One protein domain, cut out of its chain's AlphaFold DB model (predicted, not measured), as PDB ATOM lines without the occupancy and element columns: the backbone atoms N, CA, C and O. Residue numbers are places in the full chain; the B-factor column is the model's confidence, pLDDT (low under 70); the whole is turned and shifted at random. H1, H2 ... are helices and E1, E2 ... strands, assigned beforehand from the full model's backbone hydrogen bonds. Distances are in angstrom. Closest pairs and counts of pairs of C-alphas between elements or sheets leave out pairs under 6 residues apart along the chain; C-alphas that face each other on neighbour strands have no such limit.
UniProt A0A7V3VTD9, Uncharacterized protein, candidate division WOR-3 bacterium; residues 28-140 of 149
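This is residues 28 to 140 of the 149 residues of an uncharacterized protein of candidate division WOR-3 bacterium (UniProt A0A7V3VTD9). A strongly twisted wall of four strands is covered by H5, which packs slantwise over E2 and is sandwiched between the sheet and H2, while H4 packs over E4. H1 and H2 pack on H5, H2 only grazing the sheet with its residues 35 to 36, and H3 turns off from the end of H2 at a corner. You have 113 residues, with H1 H2 H3 E1 H4 H5 E2 E3 E4 along the chain; the mixed sheet runs E1 E4 E3 E2, and the class is mixed, helices and strands. The whole is compact and rounded, with a radius of gyration of the C-alphas of 13.2 A and spans of 36 by 30 by 24 A.

Start at C-alpha 28, at (91.650, 74.840, 56.614), where H1, residues 28 to 31, begins. Next come H2, residues 35 to 44, 14.2 A long, and H3, residues 47 to 53. E1 is residues 61 to 64, and H4, residues 66 to 75, runs 14.4 A. Find C-alpha 79 at (92.752, 70.541, 48.213); from there H5, residues 79 to 93, runs 20.6 A. After the long link come E2, residues 112 to 118, 18.8 A, E3, residues 121 to 128, 23.1 A, and E4, residues 131 to 139, 24.1 A, ending at (90.153, 53.841, 48.943).

Look first at H2, the hub, which touches H1, H3 and H5. Its closest C-alphas to H1 are Cys 38 and Pro 28, 4.8 A apart. H5 touches it with residues 86 to 90 alone, about perpendicular at 80 degrees, Val 39 and Thr 90 having the closest C-alphas at 5.3 A. H3 only just touches H2, only at the corner, with 3 pairs of C-alphas within 8 A, closest Phe 43 and Met 49 at 6.4 A. In the sheet, E1 and E4 are parallel, with N 134 and O 63 2.8 A apart. E2, E3 and E4 form a meander, each strand the antiparallel neighbour of the one before, and both pairs are hairpins; check N 113 and O 125 at 2.8 A, and N 124 and O 136 at 2.9 A. H5 on one face of this sheet makes two layers, a helix layer and a strand layer, at a height over the sheet of 7.0 A; the C-alphas of Phe 85 and Val 117 are its closest to E2, 5.1 A apart. H4 is over E4 at a height over the sheet of 7.5 A, slantwise at 37 degrees on the local plane, with the C-alphas of Phe 68 and Lys 136 closest at 5.5 A. In H2, H3, H4 and H5 every O i to N i+4 pair is within hydrogen-bond range; H1 is too short for one.

The C-alphas farthest apart are those of Ile 45 and Glu 108, 38.4 A. The printed part has no cut. Follow residues 94 to 111, the long link from H5 to E2. The mean pLDDT of the printed part is 84.9; residues 54 to 57 and 99 to 110 are under 70.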
ATOM      1  N   PRO A  28      91.296  75.979  55.763       82.00
ATOM      2  CA  PRO A  28      91.650  74.840  56.614       82.00
ATOM      3  C   PRO A  28      92.637  73.861  55.964       82.00
ATOM      4  O   PRO A  28      93.392  73.194  56.656       82.00
ATOM      5  N   CYS A  29      92.696  73.806  54.630       85.75
ATOM      6  CA  CYS A  29      93.684  73.001  53.906       85.75
ATOM      7  C   CYS A  29      95.139  73.481  54.037       85.75
ATOM      8  O   CYS A  29      96.040  72.695  53.752       85.75
ATOM      9  N   GLU A  30      95.379  74.739  54.411       85.75
ATOM     10  CA  GLU A  30      96.719  75.313  54.622       85.75
ATOM     11  C   GLU A  30      97.337  74.847  55.941       85.75
ATOM     12  O   GLU A  30      98.554  74.772  56.057       85.75
ATOM     13  N   LEU A  31      96.503  74.437  56.899       86.19
ATOM     14  CA  LEU A  31      96.927  73.873  58.182       86.19
ATOM     15  C   LEU A  31      97.208  72.376  58.119       86.19
ATOM     16  O   LEU A  31      97.560  71.756  59.118       86.19
ATOM     17  N   TRP A  32      97.040  71.776  56.945       84.38
ATOM     18  CA  TRP A  32      97.333  70.374  56.730       84.38
ATOM     19  C   TRP A  32      98.814  70.072  57.026       84.38
ATOM     20  O   TRP A  32      99.672  70.792  56.516       84.38
ATOM     21  N   PRO A  33      99.150  69.003  57.774       86.12
ATOM     22  CA  PRO A  33      98.304  67.879  58.190       86.12
ATOM     23  C   PRO A  33      97.729  67.980  59.622       86.12
ATOM     24  O   PRO A  33      97.311  66.964  60.175       86.12
ATOM     25  N   ASP A  34      97.695  69.161  60.254       92.69
ATOM     26  CA  ASP A  34      97.141  69.344  61.607       92.69
ATOM     27  C   ASP A  34      95.607  69.219  61.601       92.69
ATOM     28  O   ASP A  34      94.858  70.198  61.519       92.69
ATOM     29  N   LEU A  35      95.126  67.976  61.677       93.31
ATOM     30  CA  LEU A  35      93.705  67.657  61.572       93.31
ATOM     31  C   LEU A  35      92.874  68.305  62.687       93.31
ATOM     32  O   LEU A  35      91.728  68.676  62.431       93.31
ATOM     33  N   LYS A  36      93.427  68.462  63.900       93.88
ATOM     34  CA  LYS A  36      92.710  69.089  65.024       93.88
ATOM     35  C   LYS A  36      92.418  70.554  64.718       93.88
ATOM     36  O   LYS A  36      91.253  70.952  64.763       93.88
ATOM     37  N   LYS A  37      93.431  71.323  64.302       91.06
ATOM     38  CA  LYS A  37      93.228  72.726  63.902       91.06
ATOM     39  C   LYS A  37      92.351  72.857  62.663       91.06
ATOM     40  O   LYS A  37      91.483  73.725  62.627       91.06
ATOM     41  N   CYS A  38      92.524  71.976  61.675       93.25
ATOM     42  CA  CYS A  38      91.684  71.969  60.475       93.25
ATOM     43  C   CYS A  38      90.194  71.852  60.832       93.25
ATOM     44  O   CYS A  38      89.382  72.629  60.335       93.25
ATOM     45  N   VAL A  39      89.836  70.897  61.700       93.25
ATOM     46  CA  VAL A  39      88.449  70.663  62.136       93.25
ATOM     47  C   VAL A  39      87.901  71.856  62.914       93.25
ATOM     48  O   VAL A  39      86.776  72.284  62.650       93.25
ATOM     49  N   GLU A  40      88.693  72.401  63.839       91.19
ATOM     50  CA  GLU A  40      88.309  73.551  64.656       91.19
ATOM     51  C   GLU A  40      88.029  74.787  63.792       91.19
ATOM     52  O   GLU A  40      86.964  75.400  63.903       91.19
ATOM     53  N   ILE A  41      88.951  75.140  62.890       90.00
ATOM     54  CA  ILE A  41      88.780  76.302  62.015       90.00
ATOM     55  C   ILE A  41      87.637  76.067  61.036       90.00
ATOM     56  O   ILE A  41      86.784  76.943  60.895       90.00
ATOM     57  N   TYR A  42      87.551  74.887  60.414       91.62
ATOM     58  CA  TYR A  42      86.463  74.574  59.488       91.62
ATOM     59  C   TYR A  42      85.088  74.727  60.151       91.62
ATOM     60  O   TYR A  42      84.167  75.285  59.551       91.62
ATOM     61  N   PHE A  43      84.958  74.306  61.411       89.69
ATOM     62  CA  PHE A  43      83.744  74.520  62.191       89.69
ATOM     63  C   PHE A  43      83.480  76.011  62.468       89.69
ATOM     64  O   PHE A  43      82.362  76.488  62.255       89.69
ATOM     65  N   LYS A  44      84.502  76.778  62.877       88.62
ATOM     66  CA  LYS A  44      84.398  78.232  63.126       88.62
ATOM     67  C   LYS A  44      83.966  79.029  61.889       88.62
ATOM     68  O   LYS A  44      83.247  80.016  62.022       88.62
ATOM     69  N   ILE A  45      84.344  78.587  60.693       87.19
ATOM     70  CA  ILE A  45      84.000  79.269  59.434       87.19
ATOM     71  C   ILE A  45      82.729  78.729  58.764       87.19
ATOM     72  O   ILE A  45      82.349  79.226  57.704       87.19
ATOM     73  N   SER A  46      82.064  77.731  59.362       86.31
ATOM     74  CA  SER A  46      80.870  77.076  58.813       86.31
ATOM     75  C   SER A  46      79.613  77.405  59.635       86.31
ATOM     76  O   SER A  46      79.196  76.598  60.470       86.31
ATOM     77  N   PRO A  47      78.933  78.545  59.384       83.44
ATOM     78  CA  PRO A  47      77.735  78.946  60.128       83.44
ATOM     79  C   PRO A  47      76.622  77.895  60.137       83.44
ATOM     80  O   PRO A  47      75.913  77.747  61.129       83.44
ATOM     81  N   SER A  48      76.464  77.146  59.042       82.31
ATOM     82  CA  SER A  48      75.481  76.062  58.959       82.31
ATOM     83  C   SER A  48      75.784  74.954  59.967       82.31
ATOM     84  O   SER A  48      74.882  74.496  60.663       82.31
ATOM     85  N   MET A  49      77.051  74.557  60.101       85.88
ATOM     86  CA  MET A  49      77.476  73.551  61.073       85.88
ATOM     87  C   MET A  49      77.279  74.026  62.509       85.88
ATOM     88  O   MET A  49      76.809  73.253  63.337       85.88
ATOM     89  N   GLN A  50      77.572  75.296  62.786       83.88
ATOM     90  CA  GLN A  50      77.361  75.889  64.109       83.88
ATOM     91  C   GLN A  50      75.891  75.884  64.514       83.88
ATOM     92  O   GLN A  50      75.560  75.508  65.634       83.88
ATOM     93  N   GLN A  51      74.997  76.240  63.591       81.56
ATOM     94  CA  GLN A  51      73.557  76.200  63.844       81.56
ATOM     95  C   GLN A  51      73.080  74.790  64.204       81.56
ATOM     96  O   GLN A  51      72.304  74.642  65.145       81.56
ATOM     97  N   TYR A  52      73.569  73.759  63.504       77.31
ATOM     98  CA  TYR A  52      73.265  72.366  63.845       77.31
ATOM     99  C   TYR A  52      73.890  71.938  65.177       77.31
ATOM    100  O   TYR A  52      73.222  71.281  65.974       77.31
ATOM    101  N   HIS A  53      75.147  72.312  65.440       75.00
ATOM    102  CA  HIS A  53      75.823  71.949  66.683       75.00
ATOM    103  C   HIS A  53      75.167  72.584  67.907       75.00
ATOM    104  O   HIS A  53      75.047  71.901  68.908       75.00
ATOM    105  N   ASN A  54      74.661  73.818  67.836       69.06
ATOM    106  CA  ASN A  54      74.004  74.471  68.978       69.06
ATOM    107  C   ASN A  54      72.760  73.718  69.497       69.06
ATOM    108  O   ASN A  54      72.270  74.008  70.585       69.06
ATOM    109  N   VAL A  55      72.251  72.746  68.734       61.41
ATOM    110  CA  VAL A  55      71.162  71.838  69.131       61.41
ATOM    111  C   VAL A  55      71.690  70.551  69.797       61.41
ATOM    112  O   VAL A  55      70.948  69.835  70.466       61.41
ATOM    113  N   LEU A  56      72.976  70.237  69.632       60.34
ATOM    114  CA  LEU A  56      73.634  68.998  70.042       60.34
ATOM    115  C   LEU A  56      74.701  69.246  71.131       60.34
ATOM    116  O   LEU A  56      75.289  70.315  71.233       60.34
ATOM    117  N   LYS A  57      74.947  68.226  71.965       69.19
ATOM    118  CA  LYS A  57      75.936  68.238  73.069       69.19
ATOM    119  C   LYS A  57      77.365  68.528  72.588       69.19
ATOM    120  O   LYS A  57      77.635  68.406  71.400       69.19
ATOM    121  N   GLU A  58      78.270  68.765  73.544       83.06
ATOM    122  CA  GLU A  58      79.720  68.953  73.360       83.06
ATOM    123  C   GLU A  58      80.351  68.074  72.257       83.06
ATOM    124  O   GLU A  58      79.966  66.895  72.107       83.06
ATOM    125  N   PRO A  59      81.328  68.627  71.506       88.19
ATOM    126  CA  PRO A  59      82.031  67.896  70.459       88.19
ATOM    127  C   PRO A  59      82.757  66.671  71.026       88.19
ATOM    128  O   PRO A  59      83.123  66.616  72.201       88.19
ATOM    129  N   LEU A  60      82.942  65.662  70.179       90.19
ATOM    130  CA  LEU A  60      83.789  64.513  70.484       90.19
ATOM    131  C   LEU A  60      85.253  64.936  70.406       90.19
ATOM    132  O   LEU A  60      85.642  65.631  69.471       90.19
ATOM    133  N   ASP A  61      86.086  64.447  71.318       93.12
ATOM    134  CA  ASP A  61      87.523  64.447  71.038       93.12
ATOM    135  C   ASP A  61      87.824  63.400  69.957       93.12
ATOM    136  O   ASP A  61      87.042  62.470  69.721       93.12
ATOM    137  N   PHE A  62      88.963  63.527  69.289       94.75
ATOM    138  CA  PHE A  62      89.421  62.495  68.381       94.75
ATOM    139  C   PHE A  62      90.931  62.295  68.422       94.75
ATOM    140  O   PHE A  62      91.725  63.213  68.638       94.75
ATOM    141  N   GLU A  63      91.308  61.047  68.186       94.94
ATOM    142  CA  GLU A  63      92.679  60.563  68.186       94.94
ATOM    143  C   GLU A  63      92.913  59.716  66.936       94.94
ATOM    144  O   GLU A  63      91.988  59.131  66.364       94.94
ATOM    145  N   TYR A  64      94.163  59.649  66.505       95.56
ATOM    146  CA  TYR A  64      94.585  58.864  65.356       95.56
ATOM    147  C   TYR A  64      96.042  58.448  65.521       95.56
ATOM    148  O   TYR A  64      96.819  59.104  66.211       95.56
ATOM    149  N   SER A  65      96.409  57.338  64.886       92.38
ATOM    150  CA  SER A  65      97.800  56.885  64.864       92.38
ATOM    151  C   SER A  65      98.623  57.647  63.820       92.38
ATOM    152  O   SER A  65      98.083  58.181  62.850       92.38
ATOM    153  N   GLU A  66      99.949  57.635  63.961       92.00
ATOM    154  CA  GLU A  66     100.858  58.164  62.935       92.00
ATOM    155  C   GLU A  66     100.676  57.443  61.585       92.00
ATOM    156  O   GLU A  66     100.722  58.062  60.526       92.00
ATOM    157  N   ASN A  67     100.394  56.136  61.615       94.44
ATOM    158  CA  ASN A  67     100.110  55.359  60.410       94.44
ATOM    159  C   ASN A  67      98.839  55.839  59.704       94.44
ATOM    160  O   ASN A  67      98.844  55.967  58.483       94.44
ATOM    161  N   PHE A  68      97.782  56.149  60.462       95.00
ATOM    162  CA  PHE A  68      96.585  56.762  59.894       95.00
ATOM    163  C   PHE A  68      96.939  58.087  59.218       95.00
ATOM    164  O   PHE A  68      96.575  58.293  58.068       95.00
ATOM    165  N   LEU A  69      97.702  58.956  59.889       94.75
ATOM    166  CA  LEU A  69      98.088  60.242  59.308       94.75
ATOM    167  C   LEU A  69      98.855  60.066  57.990       94.75
ATOM    168  O   LEU A  69      98.507  60.708  57.003       94.75
ATOM    169  N   LYS A  70      99.805  59.122  57.934       93.19
ATOM    170  CA  LYS A  70     100.532  58.767  56.703       93.19
ATOM    171  C   LYS A  70      99.596  58.313  55.581       93.19
ATOM    172  O   LYS A  70      99.816  58.663  54.423       93.19
ATOM    173  N   GLU A  71      98.552  57.539  55.887       94.06
ATOM    174  CA  GLU A  71      97.533  57.159  54.898       94.06
ATOM    175  C   GLU A  71      96.771  58.385  54.383       94.06
ATOM    176  O   GLU A  71      96.585  58.532  53.171       94.06
ATOM    177  N   VAL A  72      96.352  59.278  55.283       92.81
ATOM    178  CA  VAL A  72      95.647  60.507  54.907       92.81
ATOM    179  C   VAL A  72      96.539  61.391  54.038       92.81
ATOM    180  O   VAL A  72      96.102  61.806  52.970       92.81
ATOM    181  N   GLU A  73      97.795  61.624  54.405       91.12
ATOM    182  CA  GLU A  73      98.736  62.407  53.593       91.12
ATOM    183  C   GLU A  73      99.009  61.777  52.225       91.12
ATOM    184  O   GLU A  73      99.047  62.479  51.213       91.12
ATOM    185  N   ARG A  74      99.140  60.448  52.173       91.44
ATOM    186  CA  ARG A  74      99.363  59.711  50.926       91.44
ATOM    187  C   ARG A  74      98.212  59.877  49.938       91.44
ATOM    188  O   ARG A  74      98.448  59.939  48.732       91.44
ATOM    189  N   TYR A  75      96.972  59.870  50.422       92.06
ATOM    190  CA  TYR A  75      95.783  59.845  49.570       92.06
ATOM    191  C   TYR A  75      95.141  61.228  49.374       92.06
ATOM    192  O   TYR A  75      94.677  61.523  48.273       92.06
ATOM    193  N   CYS A  76      95.135  62.096  50.388       90.06
ATOM    194  CA  CYS A  76      94.585  63.457  50.336       90.06
ATOM    195  C   CYS A  76      95.561  64.444  49.675       90.06
ATOM    196  O   CYS A  76      95.993  65.428  50.276       90.06
ATOM    197  N   THR A  77      95.896  64.200  48.410       88.25
ATOM    198  CA  THR A  77      96.863  65.017  47.657       88.25
ATOM    199  C   THR A  77      96.263  66.306  47.094       88.25
ATOM    200  O   THR A  77      96.986  67.266  46.839       88.25
ATOM    201  N   THR A  78      94.939  66.366  46.923       89.56
ATOM    202  CA  THR A  78      94.238  67.537  46.379       89.56
ATOM    203  C   THR A  78      93.560  68.348  47.476       89.56
ATOM    204  O   THR A  78      93.045  67.795  48.448       89.56
ATOM    205  N   ASN A  79      93.489  69.670  47.294       89.69
ATOM    206  CA  ASN A  79      92.752  70.541  48.213       89.69
ATOM    207  C   ASN A  79      91.269  70.174  48.297       89.69
ATOM    208  O   ASN A  79      90.681  70.311  49.364       89.69
ATOM    209  N   GLU A  80      90.682  69.669  47.213       90.44
ATOM    210  CA  GLU A  80      89.297  69.202  47.213       90.44
ATOM    211  C   GLU A  80      89.109  68.004  48.148       90.44
ATOM    212  O   GLU A  80      88.251  68.037  49.027       90.44
ATOM    213  N   LEU A  81      89.953  66.975  48.036       90.19
ATOM    214  CA  LEU A  81      89.846  65.804  48.905       90.19
ATOM    215  C   LEU A  81      90.176  66.143  50.367       90.19
ATOM    216  O   LEU A  81      89.529  65.616  51.269       90.19
ATOM    217  N   LYS A  82      91.115  67.067  50.614       93.62
ATOM    218  CA  LYS A  82      91.373  67.608  51.958       93.62
ATOM    219  C   LYS A  82      90.136  68.297  52.535       93.62
ATOM    220  O   LYS A  82      89.756  67.996  53.660       93.62
ATOM    221  N   ARG A  83      89.459  69.163  51.768       92.00
ATOM    222  CA  ARG A  83      88.209  69.819  52.204       92.00
ATOM    223  C   ARG A  83      87.125  68.805  52.520       92.00
ATOM    224  O   ARG A  83      86.502  68.906  53.566       92.00
ATOM    225  N   GLN A  84      86.937  67.819  51.648       92.50
ATOM    226  CA  GLN A  84      85.976  66.737  51.855       92.50
ATOM    227  C   GLN A  84      86.291  65.925  53.117       92.50
ATOM    228  O   GLN A  84      85.389  65.589  53.881       92.50
ATOM    229  N   PHE A  85      87.573  65.643  53.365       94.44
ATOM    230  CA  PHE A  85      88.017  64.957  54.574       94.44
ATOM    231  C   PHE A  85      87.699  65.777  55.826       94.44
ATOM    232  O   PHE A  85      87.080  65.256  56.752       94.44
ATOM    233  N   ILE A  86      88.094  67.053  55.834       94.44
ATOM    234  CA  ILE A  86      87.875  67.966  56.959       94.44
ATOM    235  C   ILE A  86      86.373  68.114  57.219       94.44
ATOM    236  O   ILE A  86      85.938  67.915  58.344       94.44
ATOM    237  N   ASP A  87      85.568  68.349  56.181       93.00
ATOM    238  CA  ASP A  87      84.110  68.459  56.279       93.00
ATOM    239  C   ASP A  87      83.466  67.213  56.901       93.00
ATOM    240  O   ASP A  87      82.661  67.315  57.832       93.00
ATOM    241  N   ALA A  88      83.837  66.028  56.411       92.69
ATOM    242  CA  ALA A  88      83.307  64.771  56.917       92.69
ATOM    243  C   ALA A  88      83.721  64.529  58.376       92.69
ATOM    244  O   ALA A  88      82.877  64.179  59.202       92.69
ATOM    245  N   LEU A  89      84.991  64.768  58.712       94.06
ATOM    246  CA  LEU A  89      85.500  64.609  60.071       94.06
ATOM    247  C   LEU A  89      84.858  65.611  61.040       94.06
ATOM    248  O   LEU A  89      84.428  65.209  62.119       94.06
ATOM    249  N   THR A  90      84.712  66.881  60.651       93.25
ATOM    250  CA  THR A  90      84.025  67.902  61.454       93.25
ATOM    251  C   THR A  90      82.595  67.471  61.753       93.25
ATOM    252  O   THR A  90      82.156  67.556  62.897       93.25
ATOM    253  N   LYS A  91      81.865  66.926  60.776       90.75
ATOM    254  CA  LYS A  91      80.509  66.417  61.026       90.75
ATOM    255  C   LYS A  91      80.491  65.274  62.041       90.75
ATOM    256  O   LYS A  91      79.610  65.264  62.895       90.75
ATOM    257  N   VAL A  92      81.456  64.349  62.002       90.62
ATOM    258  CA  VAL A  92      81.576  63.286  63.022       90.62
ATOM    259  C   VAL A  92      81.846  63.882  64.401       90.62
ATOM    260  O   VAL A  92      81.125  63.581  65.351       90.62
ATOM    261  N   VAL A  93      82.865  64.737  64.501       91.75
ATOM    262  CA  VAL A  93      83.317  65.366  65.750       91.75
ATOM    263  C   VAL A  93      82.189  66.165  66.401       91.75
ATOM    264  O   VAL A  93      81.901  65.988  67.582       91.75
ATOM    265  N   TYR A  94      81.475  66.965  65.617       90.19
ATOM    266  CA  TYR A  94      80.370  67.803  66.084       90.19
ATOM    267  C   TYR A  94      79.002  67.109  66.039       90.19
ATOM    268  O   TYR A  94      77.972  67.753  66.235       90.19
ATOM    269  N   LYS A  95      78.973  65.789  65.798       87.00
ATOM    270  CA  LYS A  95      77.757  64.953  65.777       87.00
ATOM    271  C   LYS A  95      76.688  65.456  64.791       87.00
ATOM    272  O   LYS A  95      75.502  65.194  64.978       87.00
ATOM    273  N   ILE A  96      77.088  66.162  63.737       85.31
ATOM    274  CA  ILE A  96      76.177  66.776  62.769       85.31
ATOM    275  C   ILE A  96      75.605  65.675  61.864       85.31
ATOM    276  O   ILE A  96      76.367  65.021  61.144       85.31
ATOM    277  N   PRO A  97      74.276  65.468  61.848       75.75
ATOM    278  CA  PRO A  97      73.667  64.446  61.011       75.75
ATOM    279  C   PRO A  97      73.856  64.792  59.529       75.75
ATOM    280  O   PRO A  97      73.570  65.901  59.083       75.75
ATOM    281  N   SER A  98      74.325  63.827  58.740       72.19
ATOM    282  CA  SER A  98      74.477  63.979  57.295       72.19
ATOM    283  C   SER A  98      74.150  62.666  56.601       72.19
ATOM    284  O   SER A  98      74.650  61.614  56.987       72.19
ATOM    285  N   SER A  99      73.329  62.723  55.552       57.06
ATOM    286  CA  SER A  99      72.869  61.550  54.796       57.06
ATOM    287  C   SER A  99      74.002  60.726  54.161       57.06
ATOM    288  O   SER A  99      73.809  59.547  53.876       57.06
ATOM    289  N   GLY A 100      75.185  61.324  53.962       55.31
ATOM    290  CA  GLY A 100      76.395  60.643  53.479       55.31
ATOM    291  C   GLY A 100      77.279  60.041  54.581       55.31
ATOM    292  O   GLY A 100      78.109  59.179  54.297       55.31
ATOM    293  N   LEU A 101      77.085  60.443  55.839       60.06
ATOM    294  CA  LEU A 101      77.742  59.859  57.009       60.06
ATOM    295  C   LEU A 101      76.916  58.670  57.501       60.06
ATOM    296  O   LEU A 101      76.176  58.740  58.476       60.06
ATOM    297  N   GLN A 102      77.012  57.562  56.769       55.84
ATOM    298  CA  GLN A 102      76.423  56.304  57.207       55.84
ATOM    299  C   GLN A 102      77.288  55.708  58.316       55.84
ATOM    300  O   GLN A 102      78.246  54.993  58.032       55.84
ATOM    301  N   ASP A 103      76.925  55.983  59.567       57.84
ATOM    302  CA  ASP A 103      77.433  55.280  60.748       57.84
ATOM    303  C   ASP A 103      76.962  53.819  60.732       57.84
ATOM    304  O   ASP A 103      76.025  53.419  61.426       57.84
ATOM    305  N   VAL A 104      77.597  52.996  59.902       63.06
ATOM    306  CA  VAL A 104      77.282  51.571  59.820       63.06
ATOM    307  C   VAL A 104      78.115  50.826  60.851       63.06
ATOM    308  O   VAL A 104      79.336  50.733  60.734       63.06
ATOM    309  N   LYS A 105      77.448  50.270  61.864       63.47
ATOM    310  CA  LYS A 105      78.075  49.341  62.807       63.47
ATOM    311  C   LYS A 105      78.365  48.023  62.089       63.47
ATOM    312  O   LYS A 105      77.434  47.292  61.745       63.47
ATOM    313  N   ILE A 106      79.639  47.692  61.906       65.06
ATOM    314  CA  ILE A 106      80.044  46.406  61.325       65.06
ATOM    315  C   ILE A 106      80.033  45.352  62.437       65.06
ATOM    316  O   ILE A 106      81.017  45.176  63.148       65.06
ATOM    317  N   LYS A 107      78.897  44.661  62.610       53.84
ATOM    318  CA  LYS A 107      78.667  43.701  63.711       53.84
ATOM    319  C   LYS A 107      79.718  42.580  63.801       53.84
ATOM    320  O   LYS A 107      79.954  42.086  64.895       53.84
ATOM    321  N   GLU A 108      80.354  42.215  62.689       56.66
ATOM    322  CA  GLU A 108      81.298  41.089  62.600       56.66
ATOM    323  C   GLU A 108      82.732  41.421  63.063       56.66
ATOM    324  O   GLU A 108      83.505  40.505  63.317       56.66
ATOM    325  N   MET A 109      83.100  42.703  63.223       51.94
ATOM    326  CA  MET A 109      84.474  43.123  63.585       51.94
ATOM    327  C   MET A 109      84.546  44.002  64.847       51.94
ATOM    328  O   MET A 109      85.529  44.708  65.072       51.94
ATOM    329  N   GLY A 110      83.507  43.969  65.686       58.94
ATOM    330  CA  GLY A 110      83.398  44.785  66.899       58.94
ATOM    331  C   GLY A 110      82.667  46.116  66.683       58.94
ATOM    332  O   GLY A 110      81.842  46.266  65.787       58.94
ATOM    333  N   VAL A 111      82.925  47.103  67.545       70.06
ATOM    334  CA  VAL A 111      82.297  48.442  67.508       70.06
ATOM    335  C   VAL A 111      83.031  49.350  66.500       70.06
ATOM    336  O   VAL A 111      83.501  50.435  66.836       70.06
ATOM    337  N   LEU A 112      83.190  48.856  65.268       79.56
ATOM    338  CA  LEU A 112      83.817  49.573  64.159       79.56
ATOM    339  C   LEU A 112      82.746  50.298  63.336       79.56
ATOM    340  O   LEU A 112      81.747  49.700  62.926       79.56
ATOM    341  N   TYR A 113      82.985  51.581  63.096       85.06
ATOM    342  CA  TYR A 113      82.176  52.471  62.276       85.06
ATOM    343  C   TYR A 113      82.986  52.933  61.070       85.06
ATOM    344  O   TYR A 113      84.216  52.831  61.044       85.06
ATOM    345  N   HIS A 114      82.302  53.480  60.073       87.25
ATOM    346  CA  HIS A 114      82.965  54.203  59.002       87.25
ATOM    347  C   HIS A 114      82.174  55.434  58.592       87.25
ATOM    348  O   HIS A 114      80.963  55.483  58.767       87.25
ATOM    349  N   PHE A 115      82.848  56.392  57.971       89.00
ATOM    350  CA  PHE A 115      82.201  57.472  57.240       89.00
ATOM    351  C   PHE A 115      82.850  57.659  55.876       89.00
ATOM    352  O   PHE A 115      84.040  57.391  55.691       89.00
ATOM    353  N   TYR A 116      82.054  58.098  54.907       89.38
ATOM    354  CA  TYR A 116      82.563  58.443  53.589       89.38
ATOM    355  C   TYR A 116      83.175  59.837  53.632       89.38
ATOM    356  O   TYR A 116      82.546  60.786  54.093       89.38
ATOM    357  N   VAL A 117      84.402  59.935  53.134       89.31
ATOM    358  CA  VAL A 117      85.050  61.216  52.838       89.31
ATOM    359  C   VAL A 117      84.640  61.662  51.441       89.31
ATOM    360  O   VAL A 117      84.282  62.810  51.221       89.31
ATOM    361  N   SER A 118      84.620  60.725  50.496       87.69
ATOM    362  CA  SER A 118      84.126  60.942  49.142       87.69
ATOM    363  C   SER A 118      83.557  59.639  48.586       87.69
ATOM    364  O   SER A 118      83.556  58.607  49.259       87.69
ATOM    365  N   TYR A 119      83.119  59.646  47.327       82.69
ATOM    366  CA  TYR A 119      82.713  58.415  46.638       82.69
ATOM    367  C   TYR A 119      83.825  57.360  46.573       82.69
ATOM    368  O   TYR A 119      83.530  56.168  46.487       82.69
ATOM    369  N   SER A 120      85.082  57.800  46.622       87.06
ATOM    370  CA  SER A 120      86.257  56.955  46.424       87.06
ATOM    371  C   SER A 120      87.032  56.688  47.707       87.06
ATOM    372  O   SER A 120      88.007  55.946  47.657       87.06
ATOM    373  N   PHE A 121      86.651  57.281  48.844       90.69
ATOM    374  CA  PHE A 121      87.420  57.198  50.086       90.69
ATOM    375  C   PHE A 121      86.527  57.148  51.321       90.69
ATOM    376  O   PHE A 121      85.508  57.835  51.408       90.69
ATOM    377  N   ARG A 122      86.947  56.363  52.313       91.38
ATOM    378  CA  ARG A 122      86.281  56.275  53.616       91.38
ATOM    379  C   ARG A 122      87.285  56.172  54.750       91.38
ATOM    380  O   ARG A 122      88.391  55.661  54.570       91.38
ATOM    381  N   VAL A 123      86.845  56.604  55.922       92.19
ATOM    382  CA  VAL A 123      87.571  56.455  57.180       92.19
ATOM    383  C   VAL A 123      86.872  55.406  58.026       92.19
ATOM    384  O   VAL A 123      85.654  55.459  58.184       92.19
ATOM    385  N   TYR A 124      87.641  54.473  58.575       91.12
ATOM    386  CA  TYR A 124      87.199  53.582  59.640       91.12
ATOM    387  C   TYR A 124      87.599  54.133  60.991       91.12
ATOM    388  O   TYR A 124      88.713  54.632  61.154       91.12
ATOM    389  N   TYR A 125      86.706  54.004  61.961       90.94
ATOM    390  CA  TYR A 125      86.931  54.535  63.289       90.94
ATOM    391  C   TYR A 125      86.164  53.755  64.356       90.94
ATOM    392  O   TYR A 125      85.183  53.065  64.067       90.94
ATOM    393  N   ARG A 126      86.588  53.887  65.611       89.25
ATOM    394  CA  ARG A 126      85.859  53.376  66.780       89.25
ATOM    395  C   ARG A 126      85.361  54.530  67.631       89.25
ATOM    396  O   ARG A 126      86.005  55.572  67.713       89.25
ATOM    397  N   LYS A 127      84.223  54.327  68.290       85.69
ATOM    398  CA  LYS A 127      83.717  55.242  69.319       85.69
ATOM    399  C   LYS A 127      84.056  54.671  70.687       85.69
ATOM    400  O   LYS A 127      83.796  53.495  70.936       85.69
ATOM    401  N   LYS A 128      84.615  55.502  71.561       85.69
ATOM    402  CA  LYS A 128      84.866  55.172  72.963       85.69
ATOM    403  C   LYS A 128      84.440  56.369  73.804       85.69
ATOM    404  O   LYS A 128      85.008  57.441  73.657       85.69
ATOM    405  N   ASP A 129      83.431  56.205  74.649       84.38
ATOM    406  CA  ASP A 129      82.898  57.284  75.489       84.38
ATOM    407  C   ASP A 129      82.575  58.555  74.669       84.38
ATOM    408  O   ASP A 129      81.745  58.509  73.760       84.38
ATOM    409  N   ASN A 130      83.250  59.675  74.952       86.56
ATOM    410  CA  ASN A 130      83.114  60.943  74.229       86.56
ATOM    411  C   ASN A 130      84.274  61.203  73.245       86.56
ATOM    412  O   ASN A 130      84.579  62.357  72.948       86.56
ATOM    413  N   ARG A 131      84.939  60.146  72.752       90.44
ATOM    414  CA  ARG A 131      86.019  60.257  71.763       90.44
ATOM    415  C   ARG A 131      85.875  59.308  70.576       90.44
ATOM    416  O   ARG A 131      85.271  58.235  70.661       90.44
ATOM    417  N   VAL A 132      86.481  59.708  69.464       91.69
ATOM    418  CA  VAL A 132      86.570  58.957  68.211       91.69
ATOM    419  C   VAL A 132      88.021  58.585  67.932       91.69
ATOM    420  O   VAL A 132      88.896  59.438  67.926       91.69
ATOM    421  N   ILE A 133      88.281  57.308  67.671       94.12
ATOM    422  CA  ILE A 133      89.618  56.815  67.323       94.12
ATOM    423  C   ILE A 133      89.613  56.479  65.835       94.12
ATOM    424  O   ILE A 133      88.970  55.507  65.435       94.12
ATOM    425  N   LEU A 134      90.287  57.288  65.016       94.75
ATOM    426  CA  LEU A 134      90.407  57.067  63.574       94.75
ATOM    427  C   LEU A 134      91.470  55.990  63.320       94.75
ATOM    428  O   LEU A 134      92.627  56.135  63.717       94.75
ATOM    429  N   GLU A 135      91.071  54.893  62.678       92.75
ATOM    430  CA  GLU A 135      91.920  53.705  62.535       92.75
ATOM    431  C   GLU A 135      92.541  53.577  61.149       92.75
ATOM    432  O   GLU A 135      93.721  53.252  61.050       92.75
ATOM    433  N   LYS A 136      91.755  53.784  60.083       93.06
ATOM    434  CA  LYS A 136      92.221  53.592  58.700       93.06
ATOM    435  C   LYS A 136      91.583  54.578  57.740       93.06
ATOM    436  O   LYS A 136      90.367  54.772  57.793       93.06
ATOM    437  N   PHE A 137      92.368  55.106  56.811       93.81
ATOM    438  CA  PHE A 137      91.881  55.860  55.661       93.81
ATOM    439  C   PHE A 137      92.185  55.097  54.378       93.81
ATOM    440  O   PHE A 137      93.341  54.924  53.998       93.81
ATOM    441  N   ILE A 138      91.136  54.614  53.707       91.56
ATOM    442  CA  ILE A 138      91.312  53.723  52.560       91.56
ATOM    443  C   ILE A 138      90.501  54.157  51.341       91.56
ATOM    444  O   ILE A 138      89.398  54.705  51.483       91.56
ATOM    445  N   PRO A 139      90.981  53.818  50.132       89.75
ATOM    446  CA  PRO A 139      90.153  53.841  48.943       89.75
ATOM    447  C   PRO A 139      88.931  52.931  49.117       89.75
ATOM    448  O   PRO A 139      89.028  51.780  49.549       89.75
ATOM    449  N   HIS A 140      87.767  53.436  48.742       80.88
ATOM    450  CA  HIS A 140      86.531  52.688  48.620       80.88
ATOM    451  C   HIS A 140      86.182  52.556  47.138       80.88
ATOM    452  O   HIS A 140      85.882  53.539  46.469       80.88
TER     453      HIS A 140